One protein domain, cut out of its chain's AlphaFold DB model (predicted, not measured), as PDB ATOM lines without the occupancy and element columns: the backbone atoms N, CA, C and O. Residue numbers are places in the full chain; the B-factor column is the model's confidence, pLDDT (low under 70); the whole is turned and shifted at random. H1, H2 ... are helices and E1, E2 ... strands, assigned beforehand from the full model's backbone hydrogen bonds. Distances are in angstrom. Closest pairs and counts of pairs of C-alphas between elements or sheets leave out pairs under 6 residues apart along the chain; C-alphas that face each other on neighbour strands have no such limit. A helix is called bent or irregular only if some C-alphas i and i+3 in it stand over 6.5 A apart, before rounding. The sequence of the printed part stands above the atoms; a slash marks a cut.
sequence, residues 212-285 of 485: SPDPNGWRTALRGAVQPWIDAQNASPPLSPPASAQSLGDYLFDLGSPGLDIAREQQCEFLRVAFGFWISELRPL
ATOM      1  N   SER A 212     281.449 182.771 252.173       80.69
ATOM      2  CA  SER A 212     281.893 182.922 253.566       80.69
ATOM      3  C   SER A 212     281.182 181.882 254.439       80.69
ATOM      4  O   SER A 212     279.981 181.682 254.239       80.69
ATOM      5  N   PRO A 213     281.876 181.207 255.374       82.62
ATOM      6  CA  PRO A 213     281.235 180.229 256.244       82.62
ATOM      7  C   PRO A 213     280.212 180.918 257.153       82.62
ATOM      8  O   PRO A 213     280.484 181.990 257.701       82.62
ATOM      9  N   ASP A 214     279.050 180.287 257.341       88.94
ATOM     10  CA  ASP A 214     278.014 180.742 258.275       88.94
ATOM     11  C   ASP A 214     277.659 179.647 259.301       88.94
ATOM     12  O   ASP A 214     276.605 179.006 259.218       88.94
ATOM     13  N   PRO A 215     278.516 179.430 260.319       90.19
ATOM     14  CA  PRO A 215     278.273 178.434 261.363       90.19
ATOM     15  C   PRO A 215     276.947 178.614 262.111       90.19
ATOM     16  O   PRO A 215     276.357 177.635 262.578       90.19
ATOM     17  N   ASN A 216     276.477 179.857 262.251       91.69
ATOM     18  CA  ASN A 216     275.241 180.166 262.967       91.69
ATOM     19  C   ASN A 216     274.013 179.838 262.114       91.69
ATOM     20  O   ASN A 216     273.054 179.259 262.634       91.69
ATOM     21  N   GLY A 217     274.056 180.161 260.820       90.06
ATOM     22  CA  GLY A 217     273.041 179.761 259.850       90.06
ATOM     23  C   GLY A 217     272.901 178.245 259.779       90.06
ATOM     24  O   GLY A 217     271.798 177.728 259.952       90.06
ATOM     25  N   TRP A 218     274.018 177.516 259.665       91.12
ATOM     26  CA  TRP A 218     274.005 176.049 259.663       91.12
ATOM     27  C   TRP A 218     273.402 175.473 260.943       91.12
ATOM     28  O   TRP A 218     272.522 174.619 260.879       91.12
ATOM     29  N   ARG A 219     273.809 175.969 262.120       91.19
ATOM     30  CA  ARG A 219     273.232 175.518 263.397       91.19
ATOM     31  C   ARG A 219     271.733 175.802 263.485       91.19
ATOM     32  O   ARG A 219     270.992 174.981 264.015       91.19
ATOM     33  N   THR A 220     271.285 176.947 262.978       89.88
ATOM     34  CA  THR A 220     269.862 177.311 262.966       89.88
ATOM     35  C   THR A 220     269.064 176.370 262.067       89.88
ATOM     36  O   THR A 220     268.007 175.898 262.481       89.88
ATOM     37  N   ALA A 221     269.593 176.033 260.889       87.31
ATOM     38  CA  ALA A 221     268.977 175.065 259.986       87.31
ATOM     39  C   ALA A 221     268.897 173.661 260.611       87.31
ATOM     40  O   ALA A 221     267.831 173.049 260.605       87.31
ATOM     41  N   LEU A 222     269.989 173.189 261.230       88.56
ATOM     42  CA  LEU A 222     270.022 171.915 261.962       88.56
ATOM     43  C   LEU A 222     268.973 171.869 263.084       88.56
ATOM     44  O   LEU A 222     268.244 170.890 263.224       88.56
ATOM     45  N   ARG A 223     268.863 172.943 263.873       88.50
ATOM     46  CA  ARG A 223     267.891 173.028 264.970       88.50
ATOM     47  C   ARG A 223     266.449 173.073 264.460       88.50
ATOM     48  O   ARG A 223     265.576 172.464 265.067       88.50
ATOM     49  N   GLY A 224     266.214 173.736 263.326       86.12
ATOM     50  CA  GLY A 224     264.914 173.753 262.657       86.12
ATOM     51  C   GLY A 224     264.425 172.356 262.268       86.12
ATOM     52  O   GLY A 224     263.249 172.060 262.460       86.12
ATOM     53  N   ALA A 225     265.323 171.481 261.804       83.06
ATOM     54  CA  ALA A 225     264.977 170.116 261.403       83.06
ATOM     55  C   ALA A 225     264.493 169.242 262.574       83.06
ATOM     56  O   ALA A 225     263.582 168.440 262.410       83.06
ATOM     57  N   VAL A 226     265.050 169.425 263.777       85.44
ATOM     58  CA  VAL A 226     264.677 168.632 264.965       85.44
ATOM     59  C   VAL A 226     263.612 169.294 265.847       85.44
ATOM     60  O   VAL A 226     263.186 168.719 266.850       85.44
ATOM     61  N   GLN A 227     263.171 170.507 265.506       85.12
ATOM     62  CA  GLN A 227     262.226 171.269 266.324       85.12
ATOM     63  C   GLN A 227     260.963 170.472 266.716       85.12
ATOM     64  O   GLN A 227     260.590 170.555 267.886       85.12
ATOM     65  N   PRO A 228     260.361 169.627 265.846       83.12
ATOM     66  CA  PRO A 228     259.219 168.796 266.233       83.12
ATOM     67  C   PRO A 228     259.492 167.877 267.433       83.12
ATOM     68  O   PRO A 228     258.648 167.761 268.320       83.12
ATOM     69  N   TRP A 229     260.681 167.269 267.514       81.38
ATOM     70  CA  TRP A 229     261.073 166.436 268.658       81.38
ATOM     71  C   TRP A 229     261.304 167.258 269.922       81.38
ATOM     72  O   TRP A 229     260.902 166.842 271.008       81.38
ATOM     73  N   ILE A 230     261.931 168.429 269.792       80.94
ATOM     74  CA  ILE A 230     262.142 169.346 270.919       80.94
ATOM     75  C   ILE A 230     260.793 169.817 271.474       80.94
ATOM     76  O   ILE A 230     260.582 169.794 272.687       80.94
ATOM     77  N   ASP A 231     259.870 170.216 270.604       83.25
ATOM     78  CA  ASP A 231     258.532 170.666 270.988       83.25
ATOM     79  C   ASP A 231     257.747 169.538 271.658       83.25
ATOM     80  O   ASP A 231     257.119 169.748 272.694       83.25
ATOM     81  N   ALA A 232     257.842 168.323 271.117       79.06
ATOM     82  CA  ALA A 232     257.200 167.143 271.671       79.06
ATOM     83  C   ALA A 232     257.698 166.792 273.083       79.06
ATOM     84  O   ALA A 232     256.888 166.442 273.943       79.06
ATOM     85  N   GLN A 233     259.004 166.915 273.349       75.38
ATOM     86  CA  GLN A 233     259.556 166.699 274.692       75.38
ATOM     87  C   GLN A 233     259.155 167.795 275.686       75.38
ATOM     88  O   GLN A 233     258.994 167.517 276.873       75.38
ATOM     89  N   ASN A 234     258.986 169.028 275.212       80.88
ATOM     90  CA  ASN A 234     258.617 170.170 276.050       80.88
ATOM     91  C   ASN A 234     257.096 170.364 276.184       80.88
ATOM     92  O   ASN A 234     256.652 171.242 276.928       80.88
ATOM     93  N   ALA A 235     256.289 169.570 275.476       79.38
ATOM     94  CA  ALA A 235     254.839 169.674 275.496       79.38
ATOM     95  C   ALA A 235     254.272 169.431 276.906       79.38
ATOM     96  O   ALA A 235     254.663 168.511 277.626       79.38
ATOM     97  N   SER A 236     253.314 170.271 277.303       79.06
ATOM     98  CA  SER A 236     252.554 170.124 278.546       79.06
ATOM     99  C   SER A 236     251.060 170.337 278.266       79.06
ATOM    100  O   SER A 236     250.669 171.459 277.940       79.06
ATOM    101  N   PRO A 237     250.211 169.297 278.401       80.75
ATOM    102  CA  PRO A 237     250.563 167.922 278.773       80.75
ATOM    103  C   PRO A 237     251.434 167.222 277.705       80.75
ATOM    104  O   PRO A 237     251.425 167.653 276.551       80.75
ATOM    105  N   PRO A 238     252.174 166.155 278.069       76.75
ATOM    106  CA  PRO A 238     252.926 165.355 277.105       76.75
ATOM    107  C   PRO A 238     252.027 164.818 275.987       76.75
ATOM    108  O   PRO A 238     250.837 164.563 276.209       76.75
ATOM    109  N   LEU A 239     252.600 164.602 274.801       70.62
ATOM    110  CA  LEU A 239     251.878 163.992 273.683       70.62
ATOM    111  C   LEU A 239     251.271 162.634 274.075       70.62
ATOM    112  O   LEU A 239     251.837 161.871 274.860       70.62
ATOM    113  N   SER A 240     250.092 162.348 273.523       71.56
ATOM    114  CA  SER A 240     249.393 161.068 273.658       71.56
ATOM    115  C   SER A 240     249.087 160.520 272.259       71.56
ATOM    116  O   SER A 240     248.175 161.040 271.614       71.56
ATOM    117  N   PRO A 241     249.817 159.495 271.776       68.94
ATOM    118  CA  PRO A 241     250.900 158.764 272.455       68.94
ATOM    119  C   PRO A 241     252.183 159.603 272.659       68.94
ATOM    120  O   PRO A 241     252.357 160.605 271.962       68.94
ATOM    121  N   PRO A 242     253.081 159.214 273.592       69.56
ATOM    122  CA  PRO A 242     254.364 159.888 273.790       69.56
ATOM    123  C   PRO A 242     255.189 159.990 272.503       69.56
ATOM    124  O   PRO A 242     255.055 159.162 271.598       69.56
ATOM    125  N   ALA A 243     256.075 160.985 272.454       70.50
ATOM    126  CA  ALA A 243     257.059 161.143 271.387       70.50
ATOM    127  C   ALA A 243     257.898 159.864 271.232       70.50
ATOM    128  O   ALA A 243     258.582 159.447 272.168       70.50
ATOM    129  N   SER A 244     257.821 159.232 270.067       69.06
ATOM    130  CA  SER A 244     258.521 157.998 269.720       69.06
ATOM    131  C   SER A 244     258.693 157.916 268.206       69.06
ATOM    132  O   SER A 244     258.012 158.635 267.473       69.06
ATOM    133  N   ALA A 245     259.553 157.006 267.739       63.56
ATOM    134  CA  ALA A 245     259.715 156.755 266.305       63.56
ATOM    135  C   ALA A 245     258.370 156.424 265.619       63.56
ATOM    136  O   ALA A 245     258.113 156.783 264.477       63.56
ATOM    137  N   GLN A 246     257.450 155.789 266.352       64.56
ATOM    138  CA  GLN A 246     256.119 155.446 265.848       64.56
ATOM    139  C   GLN A 246     255.166 156.649 265.775       64.56
ATOM    140  O   GLN A 246     254.243 156.632 264.963       64.56
ATOM    141  N   SER A 247     255.325 157.661 266.636       61.47
ATOM    142  CA  SER A 247     254.392 158.794 266.727       61.47
ATOM    143  C   SER A 247     254.849 160.036 265.965       61.47
ATOM    144  O   SER A 247     253.998 160.794 265.499       61.47
ATOM    145  N   LEU A 248     256.160 160.243 265.824       65.38
ATOM    146  CA  LEU A 248     256.744 161.407 265.148       65.38
ATOM    147  C   LEU A 248     257.470 161.062 263.840       65.38
ATOM    148  O   LEU A 248     257.928 161.978 263.161       65.38
ATOM    149  N   GLY A 249     257.524 159.780 263.469       63.62
ATOM    150  CA  GLY A 249     258.377 159.290 262.389       63.62
ATOM    151  C   GLY A 249     259.785 158.990 262.888       63.62
ATOM    152  O   GLY A 249     260.085 159.153 264.075       63.62
ATOM    153  N   ASP A 250     260.640 158.533 261.985       71.38
ATOM    154  CA  ASP A 250     262.032 158.233 262.309       71.38
ATOM    155  C   ASP A 250     262.767 159.506 262.782       71.38
ATOM    156  O   ASP A 250     262.379 160.624 262.423       71.38
ATOM    157  N   TYR A 251     263.790 159.381 263.636       75.75
ATOM    158  CA  TYR A 251     264.265 160.484 264.494       75.75
ATOM    159  C   TYR A 251     264.563 161.775 263.725       75.75
ATOM    160  O   TYR A 251     264.175 162.864 264.140       75.75
ATOM    161  N   LEU A 252     265.259 161.678 262.597       74.75
ATOM    162  CA  LEU A 252     265.519 162.827 261.723       74.75
ATOM    163  C   LEU A 252     265.201 162.542 260.262       74.75
ATOM    164  O   LEU A 252     265.019 163.483 259.496       74.75
ATOM    165  N   PHE A 253     265.131 161.272 259.868       65.31
ATOM    166  CA  PHE A 253     265.040 160.875 258.470       65.31
ATOM    167  C   PHE A 253     263.766 161.396 257.781       65.31
ATOM    168  O   PHE A 253     263.846 161.906 256.663       65.31
ATOM    169  N   ASP A 254     262.628 161.392 258.479       64.00
ATOM    170  CA  ASP A 254     261.338 161.846 257.936       64.00
ATOM    171  C   ASP A 254     261.089 163.358 258.111       64.00
ATOM    172  O   ASP A 254     260.095 163.911 257.622       64.00
ATOM    173  N   LEU A 255     261.991 164.063 258.800       60.78
ATOM    174  CA  LEU A 255     261.845 165.477 259.124       60.78
ATOM    175  C   LEU A 255     262.548 166.338 258.072       60.78
ATOM    176  O   LEU A 255     263.697 166.727 258.248       60.78
ATOM    177  N   GLY A 256     261.824 166.594 256.973       58.31
ATOM    178  CA  GLY A 256     261.975 167.678 255.983       58.31
ATOM    179  C   GLY A 256     263.372 168.260 255.686       58.31
ATOM    180  O   GLY A 256     264.093 168.731 256.558       58.31
ATOM    181  N   SER A 257     263.714 168.369 254.400       61.47
ATOM    182  CA  SER A 257     265.015 168.888 253.960       61.47
ATOM    183  C   SER A 257     265.171 170.406 254.139       61.47
ATOM    184  O   SER A 257     264.399 171.160 253.540       61.47
ATOM    185  N   PRO A 258     266.200 170.896 254.857       62.62
ATOM    186  CA  PRO A 258     266.628 172.283 254.732       62.62
ATOM    187  C   PRO A 258     267.423 172.543 253.442       62.62
ATOM    188  O   PRO A 258     267.636 173.711 253.137       62.62
ATOM    189  N   GLY A 259     267.857 171.502 252.709       70.19
ATOM    190  CA  GLY A 259     268.694 171.607 251.508       70.19
ATOM    191  C   GLY A 259     269.903 172.515 251.728       70.19
ATOM    192  O   GLY A 259     269.897 173.666 251.301       70.19
ATOM    193  N   LEU A 260     270.916 172.034 252.453       82.81
ATOM    194  CA  LEU A 260     272.087 172.848 252.780       82.81
ATOM    195  C   LEU A 260     273.174 172.675 251.725       82.81
ATOM    196  O   LEU A 260     273.833 171.638 251.660       82.81
ATOM    197  N   ASP A 261     273.397 173.731 250.955       87.00
ATOM    198  CA  ASP A 261     274.530 173.821 250.046       87.00
ATOM    199  C   ASP A 261     275.775 174.281 250.822       87.00
ATOM    200  O   ASP A 261     275.813 175.376 251.390       87.00
ATOM    201  N   ILE A 262     276.796 173.427 250.866       86.62
ATOM    202  CA  ILE A 262     278.053 173.656 251.581       86.62
ATOM    203  C   ILE A 262     279.184 173.686 250.563       86.62
ATOM    204  O   ILE A 262     279.382 172.731 249.812       86.62
ATOM    205  N   ALA A 263     279.957 174.772 250.546       87.44
ATOM    206  CA  ALA A 263     281.127 174.838 249.683       87.44
ATOM    207  C   ALA A 263     282.164 173.784 250.114       87.44
ATOM    208  O   ALA A 263     282.355 173.555 251.314       87.44
ATOM    209  N   ARG A 264     282.850 173.141 249.163       86.25
ATOM    210  CA  ARG A 264     283.819 172.063 249.455       86.25
ATOM    211  C   ARG A 264     284.868 172.473 250.491       86.25
ATOM    212  O   ARG A 264     285.164 171.717 251.415       86.25
ATOM    213  N   GLU A 265     285.379 173.693 250.398       85.38
ATOM    214  CA  GLU A 265     286.352 174.264 251.330       85.38
ATOM    215  C   GLU A 265     285.809 174.469 252.758       85.38
ATOM    216  O   GLU A 265     286.582 174.523 253.715       85.38
ATOM    217  N   GLN A 266     284.486 174.536 252.927       88.12
ATOM    218  CA  GLN A 266     283.809 174.735 254.212       88.12
ATOM    219  C   GLN A 266     283.410 173.423 254.896       88.12
ATOM    220  O   GLN A 266     282.998 173.440 256.059       88.12
ATOM    221  N   GLN A 267     283.551 172.277 254.224       87.50
ATOM    222  CA  GLN A 267     283.079 170.982 254.721       87.50
ATOM    223  C   GLN A 267     283.627 170.648 256.119       87.50
ATOM    224  O   GLN A 267     282.891 170.192 256.993       87.50
ATOM    225  N   CYS A 268     284.909 170.929 256.366       87.75
ATOM    226  CA  CYS A 268     285.527 170.707 257.675       87.75
ATOM    227  C   CYS A 268     284.896 171.562 258.786       87.75
ATOM    228  O   CYS A 268     284.752 171.101 259.919       87.75
ATOM    229  N   GLU A 269     284.540 172.812 258.489       89.56
ATOM    230  CA  GLU A 269     283.913 173.714 259.455       89.56
ATOM    231  C   GLU A 269     282.457 173.324 259.707       89.56
ATOM    232  O   GLU A 269     282.034 173.238 260.861       89.56
ATOM    233  N   PHE A 270     281.727 172.981 258.645       90.50
ATOM    234  CA  PHE A 270     280.372 172.460 258.743       90.50
ATOM    235  C   PHE A 270     280.309 171.198 259.616       90.50
ATOM    236  O   PHE A 270     279.506 171.133 260.547       90.50
ATOM    237  N   LEU A 271     281.197 170.219 259.392       91.56
ATOM    238  CA  LEU A 271     281.229 168.988 260.191       91.56
ATOM    239  C   LEU A 271     281.485 169.268 261.677       91.56
ATOM    240  O   LEU A 271     280.881 168.624 262.532       91.56
ATOM    241  N   ARG A 272     282.313 170.266 262.019       92.31
ATOM    242  CA  ARG A 272     282.489 170.691 263.420       92.31
ATOM    243  C   ARG A 272     281.191 171.228 264.021       92.31
ATOM    244  O   ARG A 272     280.901 170.931 265.180       92.31
ATOM    245  N   VAL A 273     280.412 171.994 263.256       93.75
ATOM    246  CA  VAL A 273     279.099 172.490 263.698       93.75
ATOM    247  C   VAL A 273     278.118 171.334 263.877       93.75
ATOM    248  O   VAL A 273     277.488 171.253 264.929       93.75
ATOM    249  N   ALA A 274     278.038 170.419 262.909       92.00
ATOM    250  CA  ALA A 274     277.151 169.259 262.953       92.00
ATOM    251  C   ALA A 274     277.478 168.319 264.126       92.00
ATOM    252  O   ALA A 274     276.589 167.951 264.890       92.00
ATOM    253  N   PHE A 275     278.755 167.986 264.342       94.06
ATOM    254  CA  PHE A 275     279.170 167.149 265.474       94.06
ATOM    255  C   PHE A 275     278.969 167.851 266.813       94.06
ATOM    256  O   PHE A 275     278.526 167.226 267.775       94.06
ATOM    257  N   GLY A 276     279.243 169.157 266.877       93.94
ATOM    258  CA  GLY A 276     278.927 169.958 268.052       93.94
ATOM    259  C   GLY A 276     277.433 169.915 268.372       93.94
ATOM    260  O   GLY A 276     277.072 169.665 269.515       93.94
ATOM    261  N   PHE A 277     276.576 170.097 267.365       92.56
ATOM    262  CA  PHE A 277     275.121 170.023 267.498       92.56
ATOM    263  C   PHE A 277     274.651 168.645 267.985       92.56
ATOM    264  O   PHE A 277     273.904 168.578 268.960       92.56
ATOM    265  N   TRP A 278     275.153 167.558 267.386       92.38
ATOM    266  CA  TRP A 278     274.868 166.199 267.852       92.38
ATOM    267  C   TRP A 278     275.225 166.029 269.329       92.38
ATOM    268  O   TRP A 278     274.372 165.668 270.131       92.38
ATOM    269  N   ILE A 279     276.464 166.343 269.713       91.75
ATOM    270  CA  ILE A 279     276.962 166.100 271.072       91.75
ATOM    271  C   ILE A 279     276.235 166.965 272.111       91.75
ATOM    272  O   ILE A 279     275.940 166.476 273.201       91.75
ATOM    273  N   SER A 280     275.972 168.241 271.812       90.38
ATOM    274  CA  SER A 280     275.459 169.186 272.811       90.38
ATOM    275  C   SER A 280     273.938 169.303 272.863       90.38
ATOM    276  O   SER A 280     273.417 169.684 273.907       90.38
ATOM    277  N   GLU A 281     273.232 169.041 271.759       89.44
ATOM    278  CA  GLU A 281     271.784 169.277 271.653       89.44
ATOM    279  C   GLU A 281     271.005 167.968 271.449       89.44
ATOM    280  O   GLU A 281     270.059 167.723 272.194       89.44
ATOM    281  N   LEU A 282     271.421 167.102 270.515       88.50
ATOM    282  CA  LEU A 282     270.664 165.891 270.156       88.50
ATOM    283  C   LEU A 282     270.936 164.691 271.058       88.50
ATOM    284  O   LEU A 282     270.020 164.148 271.666       88.50
ATOM    285  N   ARG A 283     272.203 164.288 271.174       88.75
ATOM    286  CA  ARG A 283     272.629 163.097 271.910       88.75
ATOM    287  C   ARG A 283     272.021 163.034 273.315       88.75
ATOM    288  O   ARG A 283     271.479 161.984 273.652       88.75
ATOM    289  N   PRO A 284     272.000 164.118 274.124       86.12
ATOM    290  CA  PRO A 284     271.370 164.064 275.436       86.12
ATOM    291  C   PRO A 284     269.924 163.564 275.385       86.12
ATOM    292  O   PRO A 284     269.530 162.810 276.273       86.12
ATOM    293  N   LEU A 285     269.133 163.940 274.373       81.94
ATOM    294  CA  LEU A 285     267.720 163.562 274.232       81.94
ATOM    295  C   LEU A 285     267.504 162.049 274.121       81.94
ATOM    296  O   LEU A 285     266.432 161.580 274.491       81.94
TER     297      LEU A 285
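Overview. This is residues 212 to 285 of the 485 residues of an uncharacterized protein of Lysobacter capsici (UniProt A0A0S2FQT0). Two long, kinked helices, H1 and H3, run the same way, partly side by side, in a loose rod; between them the chain folds back through short H2 and strand E1. The printed part has 74 residues, mostly helix, ordered H1, H2, E1, H3. The radius of gyration of the C-alphas is 14.1 A; the spans are 45 by 21 by 15 A.

Arrangement. Start at H1, residues 215 to 234; its residues 215 to 222 alone touch H3, residues 264 to 285, at a shallow tilt of 21 degrees, closest at C-alphas Pro 215 and Val 273, 6.4 A. H2, residues 245 to 248, is close but not clearly touching H1 (C-alphas Trp 229 and Leu 248, 7.5 A), and apart from H3. E1, residues 260 to 263, pairs with no named strand. O i to N i+4 pairs within hydrogen-bond range number 13 of 16 in H1 and 13 of 18 in H3; H2 is too short for one.

Along the chain. Find C-alpha 215 at (278.273, 178.434, 261.363); H1 runs 25.9 A, irregular at C-alphas 225 and 228, 7.6 A apart, with a 59 degree kink near residue 226. H2 measures 5.6 A and E1 9.8 A. H3, 30.7 A, ends at C-alpha 285, (267.720, 163.562, 274.232); it is irregular at C-alphas 265 and 268, 7.3 A apart.

Size, cuts and confidence. The farthest C-alphas, Pro 237 and Glu 265, are 45.5 A apart. The printed part has no cut; the link from H2 to E1 is long. Look for pLDDT under 70 at residues 241 to 242, 244 to 249 and 253 to 258.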